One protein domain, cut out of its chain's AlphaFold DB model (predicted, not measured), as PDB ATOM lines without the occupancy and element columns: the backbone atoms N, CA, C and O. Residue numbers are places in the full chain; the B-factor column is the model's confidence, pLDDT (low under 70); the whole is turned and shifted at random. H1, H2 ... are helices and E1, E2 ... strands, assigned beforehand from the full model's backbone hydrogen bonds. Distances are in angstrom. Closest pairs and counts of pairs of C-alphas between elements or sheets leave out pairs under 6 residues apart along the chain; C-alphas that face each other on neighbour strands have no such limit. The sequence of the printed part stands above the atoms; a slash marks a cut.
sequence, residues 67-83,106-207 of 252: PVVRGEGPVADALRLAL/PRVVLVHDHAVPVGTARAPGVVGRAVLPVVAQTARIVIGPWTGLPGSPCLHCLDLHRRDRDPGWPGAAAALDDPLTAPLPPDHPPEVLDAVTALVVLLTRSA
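This is residues 67 to 83 and 106 to 207 of the 252 residues of an uncharacterized protein of Serinicoccus sp. CNJ-927 (UniProt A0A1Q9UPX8). A mixed four-stranded sheet stands in the middle, with helices H1 and H5 packed on one face and a loose group of H2, H3 and H4 off beyond its other face, not on it. A long stretch without a named element, residues 178 to 189, runs from H4 past the end of the sheet where E2 and E3 end, back to H5. The printed part has 119 residues with five named helices and four named strands, in the order E1 H1 E2 H2 E3 E4 H3 H4 H5. The sheet's order is E1 E2 E3 E4, with E1, E2 and E3 parallel and E4 antiparallel to E3. The class is mixed, helices and strands; the whole is compact, with a radius of gyration of the C-alphas of 13.8 A and spans of 37 by 35 by 25 A.

Begin at edge strand E1, residues 68 to 70; it is parallel to E2, residues 108 to 113, with N 109 and O 68 2.9 A apart. E2 is parallel to E3, residues 131 to 137, with N 134 and O 110 2.7 A apart. E3 and E4, residues 140 to 143, form an antiparallel hairpin, with N 135 and O 142 2.8 A apart. H1, residues 74 to 83, is on the sheet over E2, at a height of 8.9 A; its closest C-alphas to E2 are those of Ala 76 and Val 111, 6.0 A apart. H5, residues 190 to 205, is on the same face over E3 and E4, at a height of 10.0 A, and this makes two layers, helices on one face of a sheet. H1 and H5 touch at Leu 79 and Thr 197, their closest C-alphas, 5.5 A apart, at a steep tilt of 47 degrees, the same way. E2, H2, residues 118 to 122, and E3 form a strand-helix-strand unit, two parallel neighbour strands with a helix between, and its crossover is right-handed. H2 touches H3, residues 155 to 165; the closest C-alphas, of Val 118 and His 156, are 5.7 A apart. H3 and H4, residues 169 to 177, only just touch, with 3 pairs of C-alphas within 8 A, and only at the corner by their link; the closest C-alphas, of Arg 163 and Trp 169, are 5.3 A apart. Every O i to N i+4 pair is within hydrogen-bond range in H1, H3, H4 and H5; in H2 it is 0 of 1, beside 2 of 2 O i to N i+3 pairs.

Find C-alpha 68 at (140.489, 111.317, 126.894), where E1 begins, 6.4 A long; H1 follows, 14.1 A. E2 measures 16.3 A, H2 8.2 A, E3 18.7 A and E4 9.8 A. H3 starts at C-alpha 155 at (128.175, 107.208, 115.857) and is 15.7 A long, and H4 is 12.1 A. H5 is 22.4 A long and ends at C-alpha 205 at (139.891, 123.442, 122.142).

The two C-alphas farthest apart, of Leu 81 and Pro 167, are 38.4 A apart. Residues 84 to 105 are not printed, and C-alphas 83 and 106 are 13.8 A apart across this cut. The links E4 to H3 and H4 to H5 are long. The mean pLDDT of the printed part is 85.9, and residues 206 to 207 are under 70.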
ATOM      1  N   PRO A  67     140.516 116.167 126.729       87.06
ATOM      2  CA  PRO A  67     139.785 115.009 126.251       87.06
ATOM      3  C   PRO A  67     140.591 113.732 126.494       87.06
ATOM      4  O   PRO A  67     141.817 113.715 126.403       87.06
ATOM      5  N   VAL A  68     139.880 112.640 126.758       91.75
ATOM      6  CA  VAL A  68     140.489 111.317 126.894       91.75
ATOM      7  C   VAL A  68     140.693 110.731 125.500       91.75
ATOM      8  O   VAL A  68     139.719 110.552 124.768       91.75
ATOM      9  N   VAL A  69     141.934 110.403 125.142       94.19
ATOM     10  CA  VAL A  69     142.248 109.692 123.892       94.19
ATOM     11  C   VAL A  69     142.086 108.188 124.105       94.19
ATOM     12  O   VAL A  69     142.710 107.605 124.994       94.19
ATOM     13  N   ARG A  70     141.248 107.554 123.287       94.81
ATOM     14  CA  ARG A  70     141.049 106.099 123.227       94.81
ATOM     15  C   ARG A  70     141.380 105.595 121.829       94.81
ATOM     16  O   ARG A  70     141.111 106.309 120.874       94.81
ATOM     17  N   GLY A  71     141.917 104.385 121.733       92.88
ATOM     18  CA  GLY A  71     142.436 103.812 120.489       92.88
ATOM     19  C   GLY A  71     143.911 103.455 120.614       92.88
ATOM     20  O   GLY A  71     144.517 103.690 121.659       92.88
ATOM     21  N   GLU A  72     144.490 102.898 119.566       92.12
ATOM     22  CA  GLU A  72     145.894 102.481 119.525       92.12
ATOM     23  C   GLU A  72     146.577 103.036 118.272       92.12
ATOM     24  O   GLU A  72     145.941 103.697 117.448       92.12
ATOM     25  N   GLY A  73     147.887 102.821 118.178       91.44
ATOM     26  CA  GLY A  73     148.688 103.197 117.021       91.44
ATOM     27  C   GLY A  73     149.257 104.622 117.051       91.44
ATOM     28  O   GLY A  73     148.978 105.409 117.966       91.44
ATOM     29  N   PRO A  74     150.048 104.980 116.020       90.69
ATOM     30  CA  PRO A  74     150.855 106.202 116.000       90.69
ATOM     31  C   PRO A  74     150.042 107.489 116.179       90.69
ATOM     32  O   PRO A  74     150.475 108.414 116.865       90.69
ATOM     33  N   VAL A  75     148.831 107.542 115.614       90.75
ATOM     34  CA  VAL A  75     147.923 108.691 115.761       90.75
ATOM     35  C   VAL A  75     147.481 108.856 117.217       90.75
ATOM     36  O   VAL A  75     147.486 109.969 117.743       90.75
ATOM     37  N   ALA A  76     147.107 107.764 117.891       94.38
ATOM     38  CA  ALA A  76     146.670 107.815 119.283       94.38
ATOM     39  C   ALA A  76     147.812 108.243 120.213       94.38
ATOM     40  O   ALA A  76     147.594 109.045 121.125       94.38
ATOM     41  N   ASP A  77     149.027 107.762 119.961       94.00
ATOM     42  CA  ASP A  77     150.206 108.092 120.762       94.00
ATOM     43  C   ASP A  77     150.646 109.546 120.580       94.00
ATOM     44  O   ASP A  77     150.846 110.252 121.575       94.00
ATOM     45  N   ALA A  78     150.680 110.042 119.338       90.81
ATOM     46  CA  ALA A  78     150.952 111.448 119.046       90.81
ATOM     47  C   ALA A  78     149.935 112.378 119.735       90.81
ATOM     48  O   ALA A  78     150.309 113.367 120.372       90.81
ATOM     49  N   LEU A  79     148.647 112.019 119.699       91.06
ATOM     50  CA  LEU A  79     147.585 112.776 120.362       91.06
ATOM     51  C   LEU A  79     147.722 112.785 121.884       91.06
ATOM     52  O   LEU A  79     147.556 113.839 122.501       91.06
ATOM     53  N   ARG A  80     148.024 111.639 122.504       92.06
ATOM     54  CA  ARG A  80     148.265 111.562 123.954       92.06
ATOM     55  C   ARG A  80     149.427 112.452 124.361       92.06
ATOM     56  O   ARG A  80     149.284 113.214 125.314       92.06
ATOM     57  N   LEU A  81     150.538 112.384 123.628       88.06
ATOM     58  CA  LEU A  81     151.729 113.176 123.905       88.06
ATOM     59  C   LEU A  81     151.443 114.678 123.787       88.06
ATOM     60  O   LEU A  81     151.748 115.443 124.702       88.06
ATOM     61  N   ALA A  82     150.797 115.097 122.697       85.44
ATOM     62  CA  ALA A  82     150.469 116.498 122.465       85.44
ATOM     63  C   ALA A  82     149.483 117.043 123.505       85.44
ATOM     64  O   ALA A  82     149.671 118.141 124.032       85.44
ATOM     65  N   LEU A  83     148.446 116.279 123.853       82.25
ATOM     66  CA  LEU A  83     147.482 116.692 124.870       82.25
ATOM     67  C   LEU A  83     148.116 116.731 126.265       82.25
ATOM     68  O   LEU A  83     147.893 117.701 126.992       82.25
ATOM     69  N   PRO A 106     133.637 113.744 130.584       78.00
ATOM     70  CA  PRO A 106     134.808 114.121 129.804       78.00
ATOM     71  C   PRO A 106     134.619 113.749 128.330       78.00
ATOM     72  O   PRO A 106     134.112 112.672 128.005       78.00
ATOM     73  N   ARG A 107     135.042 114.657 127.446       87.69
ATOM     74  CA  ARG A 107     135.060 114.447 125.994       87.69
ATOM     75  C   ARG A 107     136.044 113.330 125.641       87.69
ATOM     76  O   ARG A 107     137.056 113.157 126.321       87.69
ATOM     77  N   VAL A 108     135.759 112.596 124.573       91.88
ATOM     78  CA  VAL A 108     136.585 111.477 124.103       91.88
ATOM     79  C   VAL A 108     137.064 111.761 122.685       91.88
ATOM     80  O   VAL A 108     136.264 112.120 121.826       91.88
ATOM     81  N   VAL A 109     138.357 111.586 122.432       93.62
ATOM     82  CA  VAL A 109     138.886 111.438 121.071       93.62
ATOM     83  C   VAL A 109     139.047 109.946 120.831       93.62
ATOM     84  O   VAL A 109     139.748 109.277 121.588       93.62
ATOM     85  N   LEU A 110     138.349 109.423 119.832       94.69
ATOM     86  CA  LEU A 110     138.294 107.996 119.550       94.69
ATOM     87  C   LEU A 110     139.049 107.706 118.254       94.69
ATOM     88  O   LEU A 110     138.548 108.013 117.178       94.69
ATOM     89  N   VAL A 111     140.234 107.126 118.377       95.25
ATOM     90  CA  VAL A 111     141.115 106.763 117.270       95.25
ATOM     91  C   VAL A 111     140.856 105.312 116.868       95.25
ATOM     92  O   VAL A 111     140.839 104.437 117.732       95.25
ATOM     93  N   HIS A 112     140.644 105.065 115.580       93.38
ATOM     94  CA  HIS A 112     140.520 103.721 115.013       93.38
ATOM     95  C   HIS A 112     141.176 103.642 113.638       93.38
ATOM     96  O   HIS A 112     141.194 104.628 112.898       93.38
ATOM     97  N   ASP A 113     141.613 102.445 113.273       91.88
ATOM     98  CA  ASP A 113     142.001 102.129 111.906       91.88
ATOM     99  C   ASP A 113     140.761 101.770 111.085       91.88
ATOM    100  O   ASP A 113     139.839 101.114 111.565       91.88
ATOM    101  N   HIS A 114     140.751 102.213 109.832       88.38
ATOM    102  CA  HIS A 114     139.793 101.945 108.757       88.38
ATOM    103  C   HIS A 114     138.352 102.423 108.986       88.38
ATOM    104  O   HIS A 114     137.795 103.119 108.129       88.38
ATOM    105  N   ALA A 115     137.742 102.106 110.126       89.69
ATOM    106  CA  ALA A 115     136.382 102.477 110.496       89.69
ATOM    107  C   ALA A 115     136.205 102.546 112.021       89.69
ATOM    108  O   ALA A 115     136.924 101.907 112.775       89.69
ATOM    109  N   VAL A 116     135.196 103.293 112.487       89.12
ATOM    110  CA  VAL A 116     134.726 103.175 113.878       89.12
ATOM    111  C   VAL A 116     133.570 102.176 113.906       89.12
ATOM    112  O   VAL A 116     132.518 102.502 113.339       89.12
ATOM    113  N   PRO A 117     133.709 101.021 114.576       86.00
ATOM    114  CA  PRO A 117     132.620 100.066 114.727       86.00
ATOM    115  C   PRO A 117     131.429 100.692 115.456       86.00
ATOM    116  O   PRO A 117     131.578 101.413 116.447       86.00
ATOM    117  N   VAL A 118     130.208 100.387 115.007       81.00
ATOM    118  CA  VAL A 118     128.981 100.903 115.644       81.00
ATOM    119  C   VAL A 118     128.863 100.469 117.113       81.00
ATOM    120  O   VAL A 118     128.329 101.210 117.944       81.00
ATOM    121  N   GLY A 119     129.420  99.300 117.458       84.94
ATOM    122  CA  GLY A 119     129.477  98.774 118.824       84.94
ATOM    123  C   GLY A 119     130.254  99.672 119.793       84.94
ATOM    124  O   GLY A 119     129.893  99.753 120.970       84.94
ATOM    125  N   THR A 120     131.235 100.436 119.303       87.81
ATOM    126  CA  THR A 120     132.070 101.320 120.129       87.81
ATOM    127  C   THR A 120     131.256 102.387 120.857       87.81
ATOM    128  O   THR A 120     131.605 102.781 121.969       87.81
ATOM    129  N   ALA A 121     130.111 102.797 120.303       85.06
ATOM    130  CA  ALA A 121     129.203 103.747 120.949       85.06
ATOM    131  C   ALA A 121     128.669 103.269 122.313       85.06
ATOM    132  O   ALA A 121     128.281 104.089 123.146       85.06
ATOM    133  N   ARG A 122     128.645 101.951 122.546       86.81
ATOM    134  CA  ARG A 122     128.169 101.330 123.791       86.81
ATOM    135  C   ARG A 122     129.293 100.996 124.769       86.81
ATOM    136  O   ARG A 122     129.005 100.557 125.879       86.81
ATOM    137  N   ALA A 123     130.555 101.200 124.392       89.62
ATOM    138  CA  ALA A 123     131.674 100.907 125.276       89.62
ATOM    139  C   ALA A 123     131.575 101.755 126.567       89.62
ATOM    140  O   ALA A 123     131.280 102.952 126.479       89.62
ATOM    141  N   PRO A 124     131.876 101.202 127.765       86.88
ATOM    142  CA  PRO A 124     131.729 101.910 129.049       86.88
ATOM    143  C   PRO A 124     132.456 103.262 129.134       86.88
ATOM    144  O   PRO A 124     132.086 104.146 129.901       86.88
ATOM    145  N   GLY A 125     133.505 103.440 128.333       86.00
ATOM    146  CA  GLY A 125     134.285 104.671 128.262       86.00
ATOM    147  C   GLY A 125     133.832 105.699 127.228       86.00
ATOM    148  O   GLY A 125     134.470 106.746 127.126       86.00
ATOM    149  N   VAL A 126     132.795 105.381 126.458       89.62
ATOM    150  CA  VAL A 126     132.295 106.146 125.306       89.62
ATOM    151  C   VAL A 126     130.822 106.501 125.499       89.62
ATOM    152  O   VAL A 126     130.416 107.618 125.185       89.62
ATOM    153  N   VAL A 127     130.035 105.581 126.059       87.50
ATOM    154  CA  VAL A 127     128.597 105.759 126.270       87.50
ATOM    155  C   VAL A 127     128.285 107.058 127.026       87.50
ATOM    156  O   VAL A 127     128.897 107.371 128.048       87.50
ATOM    157  N   GLY A 128     127.346 107.843 126.487       84.12
ATOM    158  CA  GLY A 128     126.907 109.120 127.063       84.12
ATOM    159  C   GLY A 128     127.918 110.272 126.975       84.12
ATOM    160  O   GLY A 128     127.680 111.325 127.564       84.12
ATOM    161  N   ARG A 129     129.043 110.105 126.269       87.50
ATOM    162  CA  ARG A 129     130.077 111.139 126.122       87.50
ATOM    163  C   ARG A 129     130.050 111.758 124.732       87.50
ATOM    164  O   ARG A 129     129.668 111.116 123.759       87.50
ATOM    165  N   ALA A 130     130.519 113.000 124.641       87.50
ATOM    166  CA  ALA A 130     130.820 113.603 123.353       87.50
ATOM    167  C   ALA A 130     132.098 112.977 122.781       87.50
ATOM    168  O   ALA A 130     133.121 112.933 123.473       87.50
ATOM    169  N   VAL A 131     132.044 112.509 121.534       89.44
ATOM    170  CA  VAL A 131     133.135 111.760 120.898       89.44
ATOM    171  C   VAL A 131     133.551 112.426 119.598       89.44
ATOM    172  O   VAL A 131     132.709 112.648 118.729       89.44
ATOM    173  N   LEU A 132     134.844 112.686 119.440       91.25
ATOM    174  CA  LEU A 132     135.464 113.040 118.169       91.25
ATOM    175  C   LEU A 132     136.135 111.783 117.590       91.25
ATOM    176  O   LEU A 132     137.207 111.415 118.072       91.25
ATOM    177  N   PRO A 133     135.527 111.099 116.608       91.75
ATOM    178  CA  PRO A 133     136.182 109.996 115.918       91.75
ATOM    179  C   PRO A 133     137.378 110.513 115.109       91.75
ATOM    180  O   PRO A 133     137.311 111.587 114.524       91.75
ATOM    181  N   VAL A 134     138.465 109.759 115.063       92.31
ATOM    182  CA  VAL A 134     139.639 109.992 114.220       92.31
ATOM    183  C   VAL A 134     139.964 108.651 113.583       92.31
ATOM    184  O   VAL A 134     140.353 107.715 114.270       92.31
ATOM    185  N   VAL A 135     139.729 108.527 112.286       91.56
ATOM    186  CA  VAL A 135     139.845 107.262 111.565       91.56
ATOM    187  C   VAL A 135     141.031 107.334 110.627       91.56
ATOM    188  O   VAL A 135     141.000 108.110 109.668       91.56
ATOM    189  N   ALA A 136     142.056 106.539 110.904       89.12
ATOM    190  CA  ALA A 136     143.200 106.378 110.025       89.12
ATOM    191  C   ALA A 136     142.839 105.396 108.905       89.12
ATOM    192  O   ALA A 136     142.306 104.324 109.160       89.12
ATOM    193  N   GLN A 137     143.067 105.762 107.651       86.44
ATOM    194  CA  GLN A 137     142.816 104.929 106.471       86.44
ATOM    195  C   GLN A 137     144.031 105.030 105.557       86.44
ATOM    196  O   GLN A 137     144.678 106.065 105.538       86.44
ATOM    197  N   THR A 138     144.309 104.035 104.716       81.31
ATOM    198  CA  THR A 138     145.554 103.985 103.914       81.31
ATOM    199  C   THR A 138     145.902 105.286 103.178       81.31
ATOM    200  O   THR A 138     147.060 105.681 103.144       81.31
ATOM    201  N   ALA A 139     144.912 105.984 102.616       75.75
ATOM    202  CA  ALA A 139     145.137 107.218 101.856       75.75
ATOM    203  C   ALA A 139     144.765 108.510 102.610       75.75
ATOM    204  O   ALA A 139     144.897 109.602 102.054       75.75
ATOM    205  N   ARG A 140     144.224 108.433 103.834       75.56
ATOM    206  CA  ARG A 140     143.670 109.611 104.522       75.56
ATOM    207  C   ARG A 140     143.410 109.407 106.005       75.56
ATOM    208  O   ARG A 140     143.140 108.296 106.438       75.56
ATOM    209  N   ILE A 141     143.335 110.508 106.747       82.50
ATOM    210  CA  ILE A 141     142.809 110.507 108.117       82.50
ATOM    211  C   ILE A 141     141.521 111.335 108.173       82.50
ATOM    212  O   ILE A 141     141.485 112.508 107.791       82.50
ATOM    213  N   VAL A 142     140.444 110.717 108.657       84.88
ATOM    214  CA  VAL A 142     139.123 111.341 108.800       84.88
ATOM    215  C   VAL A 142     138.885 111.696 110.260       84.88
ATOM    216  O   VAL A 142     138.752 110.820 111.105       84.88
ATOM    217  N   ILE A 143     138.783 112.980 110.570       85.19
ATOM    218  CA  ILE A 143     138.487 113.492 111.908       85.19
ATOM    219  C   ILE A 143     137.007 113.880 111.957       85.19
ATOM    220  O   ILE A 143     136.514 114.515 111.045       85.19
ATOM    221  N   GLY A 144     136.284 113.581 113.025       81.81
ATOM    222  CA  GLY A 144     134.934 114.071 113.289       81.81
ATOM    223  C   GLY A 144     133.793 113.489 112.435       81.81
ATOM    224  O   GLY A 144     133.980 112.543 111.670       81.81
ATOM    225  N   PRO A 145     132.577 114.062 112.569       83.25
ATOM    226  CA  PRO A 145     132.237 115.224 113.403       83.25
ATOM    227  C   PRO A 145     132.253 114.885 114.896       83.25
ATOM    228  O   PRO A 145     132.253 113.715 115.262       83.25
ATOM    229  N   TRP A 146     132.220 115.898 115.769       85.12
ATOM    230  CA  TRP A 146     131.844 115.651 117.162       85.12
ATOM    231  C   TRP A 146     130.456 115.005 117.202       85.12
ATOM    232  O   TRP A 146     129.504 115.541 116.639       85.12
ATOM    233  N   THR A 147     130.366 113.864 117.870       85.00
ATOM    234  CA  THR A 147     129.138 113.097 118.079       85.00
ATOM    235  C   THR A 147     128.718 113.163 119.540       85.00
ATOM    236  O   THR A 147     129.536 113.469 120.409       85.00
ATOM    237  N   GLY A 148     127.444 112.888 119.828       78.19
ATOM    238  CA  GLY A 148     126.925 112.885 121.202       78.19
ATOM    239  C   GLY A 148     126.783 114.278 121.833       78.19
ATOM    240  O   GLY A 148     126.453 114.387 123.010       78.19
ATOM    241  N   LEU A 149     127.005 115.349 121.064       80.06
ATOM    242  CA  LEU A 149     126.600 116.707 121.429       80.06
ATOM    243  C   LEU A 149     125.110 116.923 121.101       80.06
ATOM    244  O   LEU A 149     124.610 116.335 120.134       80.06
ATOM    245  N   PRO A 150     124.401 117.802 121.833       74.50
ATOM    246  CA  PRO A 150     123.049 118.208 121.462       74.50
ATOM    247  C   PRO A 150     123.021 118.730 120.020       74.50
ATOM    248  O   PRO A 150     123.832 119.583 119.665       74.50
ATOM    249  N   GLY A 151     122.116 118.219 119.181       72.50
ATOM    250  CA  GLY A 151     122.049 118.624 117.772       72.50
ATOM    251  C   GLY A 151     123.026 117.926 116.826       72.50
ATOM    252  O   GLY A 151     122.960 118.174 115.625       72.50
ATOM    253  N   SER A 152     123.926 117.075 117.331       76.12
ATOM    254  CA  SER A 152     124.927 116.368 116.518       76.12
ATOM    255  C   SER A 152     124.521 114.920 116.205       76.12
ATOM    256  O   SER A 152     123.803 114.307 117.005       76.12
ATOM    257  N   PRO A 153     125.006 114.335 115.091       82.81
ATOM    258  CA  PRO A 153     124.810 112.917 114.813       82.81
ATOM    259  C   PRO A 153     125.501 112.054 115.879       82.81
ATOM    260  O   PRO A 153     126.595 112.374 116.341       82.81
ATOM    261  N   CYS A 154     124.913 110.916 116.243       87.19
ATOM    262  CA  CYS A 154     125.625 109.879 116.994       87.19
ATOM    263  C   CYS A 154     126.500 109.005 116.071       87.19
ATOM    264  O   CYS A 154     126.373 109.052 114.846       87.19
ATOM    265  N   LEU A 155     127.359 108.151 116.641       87.56
ATOM    266  CA  LEU A 155     128.175 107.208 115.857       87.56
ATOM    267  C   LEU A 155     127.325 106.278 114.970       87.56
ATOM    268  O   LEU A 155     127.720 105.985 113.845       87.56
ATOM    269  N   HIS A 156     126.126 105.887 115.413       88.69
ATOM    270  CA  HIS A 156     125.213 105.101 114.581       88.69
ATOM    271  C   HIS A 156     124.581 105.910 113.450       88.69
ATOM    272  O   HIS A 156     124.364 105.363 112.380       88.69
ATOM    273  N   CYS A 157     124.350 107.218 113.619       87.19
ATOM    274  CA  CYS A 157     123.971 108.066 112.487       87.19
ATOM    275  C   CYS A 157     125.065 108.062 111.418       87.19
ATOM    276  O   CYS A 157     124.749 107.966 110.237       87.19
ATOM    277  N   LEU A 158     126.343 108.139 111.815       86.50
ATOM    278  CA  LEU A 158     127.454 108.066 110.860       86.50
ATOM    279  C   LEU A 158     127.453 106.732 110.108       86.50
ATOM    280  O   LEU A 158     127.637 106.719 108.894       86.50
ATOM    281  N   ASP A 159     127.210 105.633 110.819       87.56
ATOM    282  CA  ASP A 159     127.108 104.290 110.249       87.56
ATOM    283  C   ASP A 159     125.914 104.135 109.287       87.56
ATOM    284  O   ASP A 159     126.077 103.662 108.165       87.56
ATOM    285  N   LEU A 160     124.735 104.644 109.661       88.25
ATOM    286  CA  LEU A 160     123.545 104.667 108.804       88.25
ATOM    287  C   LEU A 160     123.778 105.479 107.531       88.25
ATOM    288  O   LEU A 160     123.469 105.006 106.446       88.25
ATOM    289  N   HIS A 161     124.402 106.653 107.633       84.19
ATOM    290  CA  HIS A 161     124.765 107.440 106.454       84.19
ATOM    291  C   HIS A 161     125.769 106.712 105.556       84.19
ATOM    292  O   HIS A 161     125.762 106.911 104.343       84.19
ATOM    293  N   ARG A 162     126.683 105.905 106.114       86.69
ATOM    294  CA  ARG A 162     127.572 105.061 105.299       86.69
ATOM    295  C   ARG A 162     126.772 103.983 104.581       86.69
ATOM    296  O   ARG A 162     126.935 103.863 103.376       86.69
ATOM    297  N   ARG A 163     125.849 103.317 105.275       87.62
ATOM    298  CA  ARG A 163     124.936 102.329 104.688       87.62
ATOM    299  C   ARG A 163     124.026 102.906 103.597       87.62
ATOM    300  O   ARG A 163     123.806 102.248 102.590       87.62
ATOM    301  N   ASP A 164     123.508 104.117 103.781       84.38
ATOM    302  CA  ASP A 164     122.658 104.778 102.782       84.38
ATOM    303  C   ASP A 164     123.444 105.101 101.499       84.38
ATOM    304  O   ASP A 164     122.887 105.069 100.405       84.38
ATOM    305  N   ARG A 165     124.747 105.394 101.623       83.06
ATOM    306  CA  ARG A 165     125.643 105.613 100.473       83.06
ATOM    307  C   ARG A 165     126.158 104.313  99.862       83.06
ATOM    308  O   ARG A 165     126.412 104.275  98.664       83.06
ATOM    309  N   ASP A 166     126.352 103.294 100.686       82.81
ATOM    310  CA  ASP A 166     126.895 101.997 100.309       82.81
ATOM    311  C   ASP A 166     126.104 100.880 101.010       82.81
ATOM    312  O   ASP A 166     126.355 100.570 102.179       82.81
ATOM    313  N   PRO A 167     125.157 100.236 100.305       88.75
ATOM    314  CA  PRO A 167     124.392  99.125 100.858       88.75
ATOM    315  C   PRO A 167     125.250  97.929 101.304       88.75
ATOM    316  O   PRO A 167     124.800  97.159 102.154       88.75
ATOM    317  N   GLY A 168     126.464  97.771 100.758       90.56
ATOM    318  CA  GLY A 168     127.436  96.743 101.140       90.56
ATOM    319  C   GLY A 168     128.221  97.074 102.414       90.56
ATOM    320  O   GLY A 168     128.856  96.184 102.986       90.56
ATOM    321  N   TRP A 169     128.119  98.314 102.910       89.25
ATOM    322  CA  TRP A 169     128.840  98.806 104.085       89.25
ATOM    323  C   TRP A 169     128.770  97.883 105.311       89.25
ATOM    324  O   TRP A 169     129.811  97.690 105.929       89.25
ATOM    325  N   PRO A 170     127.630  97.260 105.682       90.62
ATOM    326  CA  PRO A 170     127.594  96.381 106.852       90.62
ATOM    327  C   PRO A 170     128.570  95.200 106.771       90.62
ATOM    328  O   PRO A 170     129.183  94.849 107.775       90.62
ATOM    329  N   GLY A 171     128.742  94.606 105.582       90.50
ATOM    330  CA  GLY A 171     129.701  93.521 105.370       90.50
ATOM    331  C   GLY A 171     131.145  94.019 105.420       90.50
ATOM    332  O   GLY A 171     131.983  93.409 106.077       90.50
ATOM    333  N   ALA A 172     131.418  95.168 104.794       90.31
ATOM    334  CA  ALA A 172     132.736  95.797 104.839       90.31
ATOM    335  C   ALA A 172     133.126  96.212 106.268       90.31
ATOM    336  O   ALA A 172     134.231  95.927 106.711       90.31
ATOM    337  N   ALA A 173     132.213  96.833 107.017       89.19
ATOM    338  CA  ALA A 173     132.439  97.244 108.398       89.19
ATOM    339  C   ALA A 173     132.733  96.049 109.314       89.19
ATOM    340  O   ALA A 173     133.615  96.152 110.158       89.19
ATOM    341  N   ALA A 174     132.036  94.924 109.124       90.56
ATOM    342  CA  ALA A 174     132.311  93.698 109.869       90.56
ATOM    343  C   ALA A 174     133.714  93.144 109.570       90.56
ATOM    344  O   ALA A 174     134.427  92.782 110.497       90.56
ATOM    345  N   ALA A 175     134.133  93.134 108.300       90.88
ATOM    346  CA  ALA A 175     135.480  92.700 107.921       90.88
ATOM    347  C   ALA A 175     136.582  93.640 108.448       90.88
ATOM    348  O   ALA A 175     137.670  93.202 108.795       90.88
ATOM    349  N   LEU A 176     136.309  94.944 108.535       89.75
ATOM    350  CA  LEU A 176     137.253  95.914 109.100       89.75
ATOM    351  C   LEU A 176     137.369  95.833 110.633       89.75
ATOM    352  O   LEU A 176     138.360  96.308 111.178       89.75
ATOM    353  N   ASP A 177     136.367  95.278 111.318       87.19
ATOM    354  CA  ASP A 177     136.346  95.113 112.781       87.19
ATOM    355  C   ASP A 177     136.919  93.756 113.232       87.19
ATOM    356  O   ASP A 177     137.340  93.599 114.376       87.19
ATOM    357  N   ASP A 178     136.950  92.762 112.342       89.19
ATOM    358  CA  ASP A 178     137.487  91.434 112.630       89.19
ATOM    359  C   ASP A 178     139.020  91.409 112.468       89.19
ATOM    360  O   ASP A 178     139.514  91.560 111.350       89.19
ATOM    361  N   PRO A 179     139.802  91.137 113.534       87.38
ATOM    362  CA  PRO A 179     141.264  91.090 113.467       87.38
ATOM    363  C   PRO A 179     141.839  90.103 112.441       87.38
ATOM    364  O   PRO A 179     142.999  90.238 112.057       87.38
ATOM    365  N   LEU A 180     141.070  89.092 112.023       90.88
ATOM    366  CA  LEU A 180     141.503  88.104 111.032       90.88
ATOM    367  C   LEU A 180     141.323  88.578 109.587       90.88
ATOM    368  O   LEU A 180     141.957  88.027 108.686       90.88
ATOM    369  N   THR A 181     140.450  89.557 109.354       90.62
ATOM    370  CA  THR A 181     140.121  90.052 108.009       90.62
ATOM    371  C   THR A 181     140.425  91.536 107.824       90.62
ATOM    372  O   THR A 181     140.523  91.999 106.683       90.62
ATOM    373  N   ALA A 182     140.662  92.262 108.917       88.25
ATOM    374  CA  ALA A 182     141.059  93.654 108.898       88.25
ATOM    375  C   ALA A 182     142.420  93.822 108.194       88.25
ATOM    376  O   ALA A 182     143.370  93.080 108.471       88.25
ATOM    377  N   PRO A 183     142.557  94.813 107.295       89.06
ATOM    378  CA  PRO A 183     143.853  95.179 106.749       89.06
ATOM    379  C   PRO A 183     144.796  95.641 107.861       89.06
ATOM    380  O   PRO A 183     144.355  96.170 108.883       89.06
ATOM    381  N   LEU A 184     146.104  95.533 107.614       89.94
ATOM    382  CA  LEU A 184     147.106  96.096 108.517       89.94
ATOM    383  C   LEU A 184     146.820  97.584 108.803       89.94
ATOM    384  O   LEU A 184     146.303  98.284 107.919       89.94
ATOM    385  N   PRO A 185     147.163  98.071 110.010       88.31
ATOM    386  CA  PRO A 185     147.072  99.486 110.336       88.31
ATOM    387  C   PRO A 185     147.749 100.341 109.258       88.31
ATOM    388  O   PRO A 185     148.844  99.994 108.798       88.31
ATOM    389  N   PRO A 186     147.110 101.432 108.811       86.25
ATOM    390  CA  PRO A 186     147.683 102.290 107.790       86.25
ATOM    391  C   PRO A 186     148.900 103.031 108.345       86.25
ATOM    392  O   PRO A 186     148.843 103.635 109.417       86.25
ATOM    393  N   ASP A 187     149.992 103.004 107.586       84.25
ATOM    394  CA  ASP A 187     151.164 103.819 107.881       84.25
ATOM    395  C   ASP A 187     150.998 105.220 107.281       84.25
ATOM    396  O   ASP A 187     150.498 105.394 106.165       84.25
ATOM    397  N   HIS A 188     151.406 106.230 108.042       81.06
ATOM    398  CA  HIS A 188     151.242 107.632 107.694       81.06
ATOM    399  C   HIS A 188     152.549 108.392 107.931       81.06
ATOM    400  O   HIS A 188     153.145 108.242 108.998       81.06
ATOM    401  N   PRO A 189     152.970 109.268 106.996       79.88
ATOM    402  CA  PRO A 189     154.161 110.084 107.197       79.88
ATOM    403  C   PRO A 189     154.061 110.944 108.473       79.88
ATOM    404  O   PRO A 189     152.964 111.420 108.794       79.88
ATOM    405  N   PRO A 190     155.172 111.196 109.189       79.12
ATOM    406  CA  PRO A 190     155.169 111.938 110.454       79.12
ATOM    407  C   PRO A 190     154.463 113.296 110.393       79.12
ATOM    408  O   PRO A 190     153.737 113.674 111.307       79.12
ATOM    409  N   GLU A 191     154.587 114.017 109.286       73.12
ATOM    410  CA  GLU A 191     153.996 115.345 109.120       73.12
ATOM    411  C   GLU A 191     152.466 115.296 109.012       73.12
ATOM    412  O   GLU A 191     151.771 116.244 109.386       73.12
ATOM    413  N   VAL A 192     151.921 114.175 108.533       76.75
ATOM    414  CA  VAL A 192     150.478 113.903 108.557       76.75
ATOM    415  C   VAL A 192     150.008 113.734 109.992       76.75
ATOM    416  O   VAL A 192     148.967 114.275 110.366       76.75
ATOM    417  N   LEU A 193     150.782 113.008 110.800       83.75
ATOM    418  CA  LEU A 193     150.493 112.815 112.215       83.75
ATOM    419  C   LEU A 193     150.546 114.149 112.964       83.75
ATOM    420  O   LEU A 193     149.632 114.434 113.739       83.75
ATOM    421  N   ASP A 194     151.529 115.004 112.679       77.81
ATOM    422  CA  ASP A 194     151.637 116.350 113.256       77.81
ATOM    423  C   ASP A 194     150.433 117.226 112.889       77.81
ATOM    424  O   ASP A 194     149.811 117.850 113.754       77.81
ATOM    425  N   ALA A 195     150.056 117.236 111.608       77.62
ATOM    426  CA  ALA A 195     148.898 117.960 111.099       77.62
ATOM    427  C   ALA A 195     147.588 117.517 111.764       77.62
ATOM    428  O   ALA A 195     146.810 118.347 112.246       77.62
ATOM    429  N   VAL A 196     147.345 116.206 111.804       83.62
ATOM    430  CA  VAL A 196     146.164 115.613 112.444       83.62
ATOM    431  C   VAL A 196     146.150 115.925 113.930       83.62
ATOM    432  O   VAL A 196     145.116 116.330 114.460       83.62
ATOM    433  N   THR A 197     147.297 115.803 114.591       86.69
ATOM    434  CA  THR A 197     147.444 116.100 116.013       86.69
ATOM    435  C   THR A 197     147.091 117.552 116.303       86.69
ATOM    436  O   THR A 197     146.234 117.822 117.149       86.69
ATOM    437  N   ALA A 198     147.663 118.498 115.558       80.81
ATOM    438  CA  ALA A 198     147.369 119.918 115.703       80.81
ATOM    439  C   ALA A 198     145.893 120.239 115.447       80.81
ATOM    440  O   ALA A 198     145.283 121.011 116.192       80.81
ATOM    441  N   LEU A 199     145.292 119.612 114.435       81.50
ATOM    442  CA  LEU A 199     143.893 119.822 114.085       81.50
ATOM    443  C   LEU A 199     142.941 119.260 115.145       81.50
ATOM    444  O   LEU A 199     141.994 119.935 115.540       81.50
ATOM    445  N   VAL A 200     143.200 118.065 115.669       85.81
ATOM    446  CA  VAL A 200     142.418 117.486 116.771       85.81
ATOM    447  C   VAL A 200     142.572 118.320 118.041       85.81
ATOM    448  O   VAL A 200     141.579 118.615 118.710       85.81
ATOM    449  N   VAL A 201     143.785 118.768 118.368       82.62
ATOM    450  CA  VAL A 201     144.026 119.687 119.488       82.62
ATOM    451  C   VAL A 201     143.251 120.996 119.288       82.62
ATOM    452  O   VAL A 201     142.610 121.482 120.218       82.62
ATOM    453  N   LEU A 202     143.225 121.553 118.077       78.81
ATOM    454  CA  LEU A 202     142.420 122.732 117.759       78.81
ATOM    455  C   LEU A 202     140.920 122.463 117.945       78.81
ATOM    456  O   LEU A 202     140.253 123.244 118.614       78.81
ATOM    457  N   LEU A 203     140.393 121.356 117.418       78.56
ATOM    458  CA  LEU A 203     138.965 121.011 117.477       78.56
ATOM    459  C   LEU A 203     138.474 120.688 118.886       78.56
ATOM    460  O   LEU A 203     137.320 120.948 119.232       78.56
ATOM    461  N   THR A 204     139.341 120.102 119.704       79.38
ATOM    462  CA  THR A 204     139.059 119.820 121.114       79.38
ATOM    463  C   THR A 204     139.078 121.092 121.955       79.38
ATOM    464  O   THR A 204     138.281 121.207 122.889       79.38
ATOM    465  N   ARG A 205     139.893 122.085 121.571       73.69
ATOM    466  CA  ARG A 205     139.891 123.442 122.142       73.69
ATOM    467  C   ARG A 205     138.719 124.293 121.658       73.69
ATOM    468  O   ARG A 205     138.185 125.087 122.425       73.69
ATOM    469  N   SER A 206     138.328 124.148 120.395       66.44
ATOM    470  CA  SER A 206     137.331 124.993 119.740       66.44
ATOM    471  C   SER A 206     135.907 124.477 119.877       66.44
ATOM    472  O   SER A 206     135.019 125.100 119.307       66.44
ATOM    473  N   ALA A 207     135.669 123.349 120.557       54.88
ATOM    474  CA  ALA A 207     134.335 122.788 120.745       54.88
ATOM    475  C   ALA A 207     133.455 123.763 121.547       54.88
ATOM    476  O   ALA A 207     133.400 123.749 122.782       54.88
TER     477      ALA A 207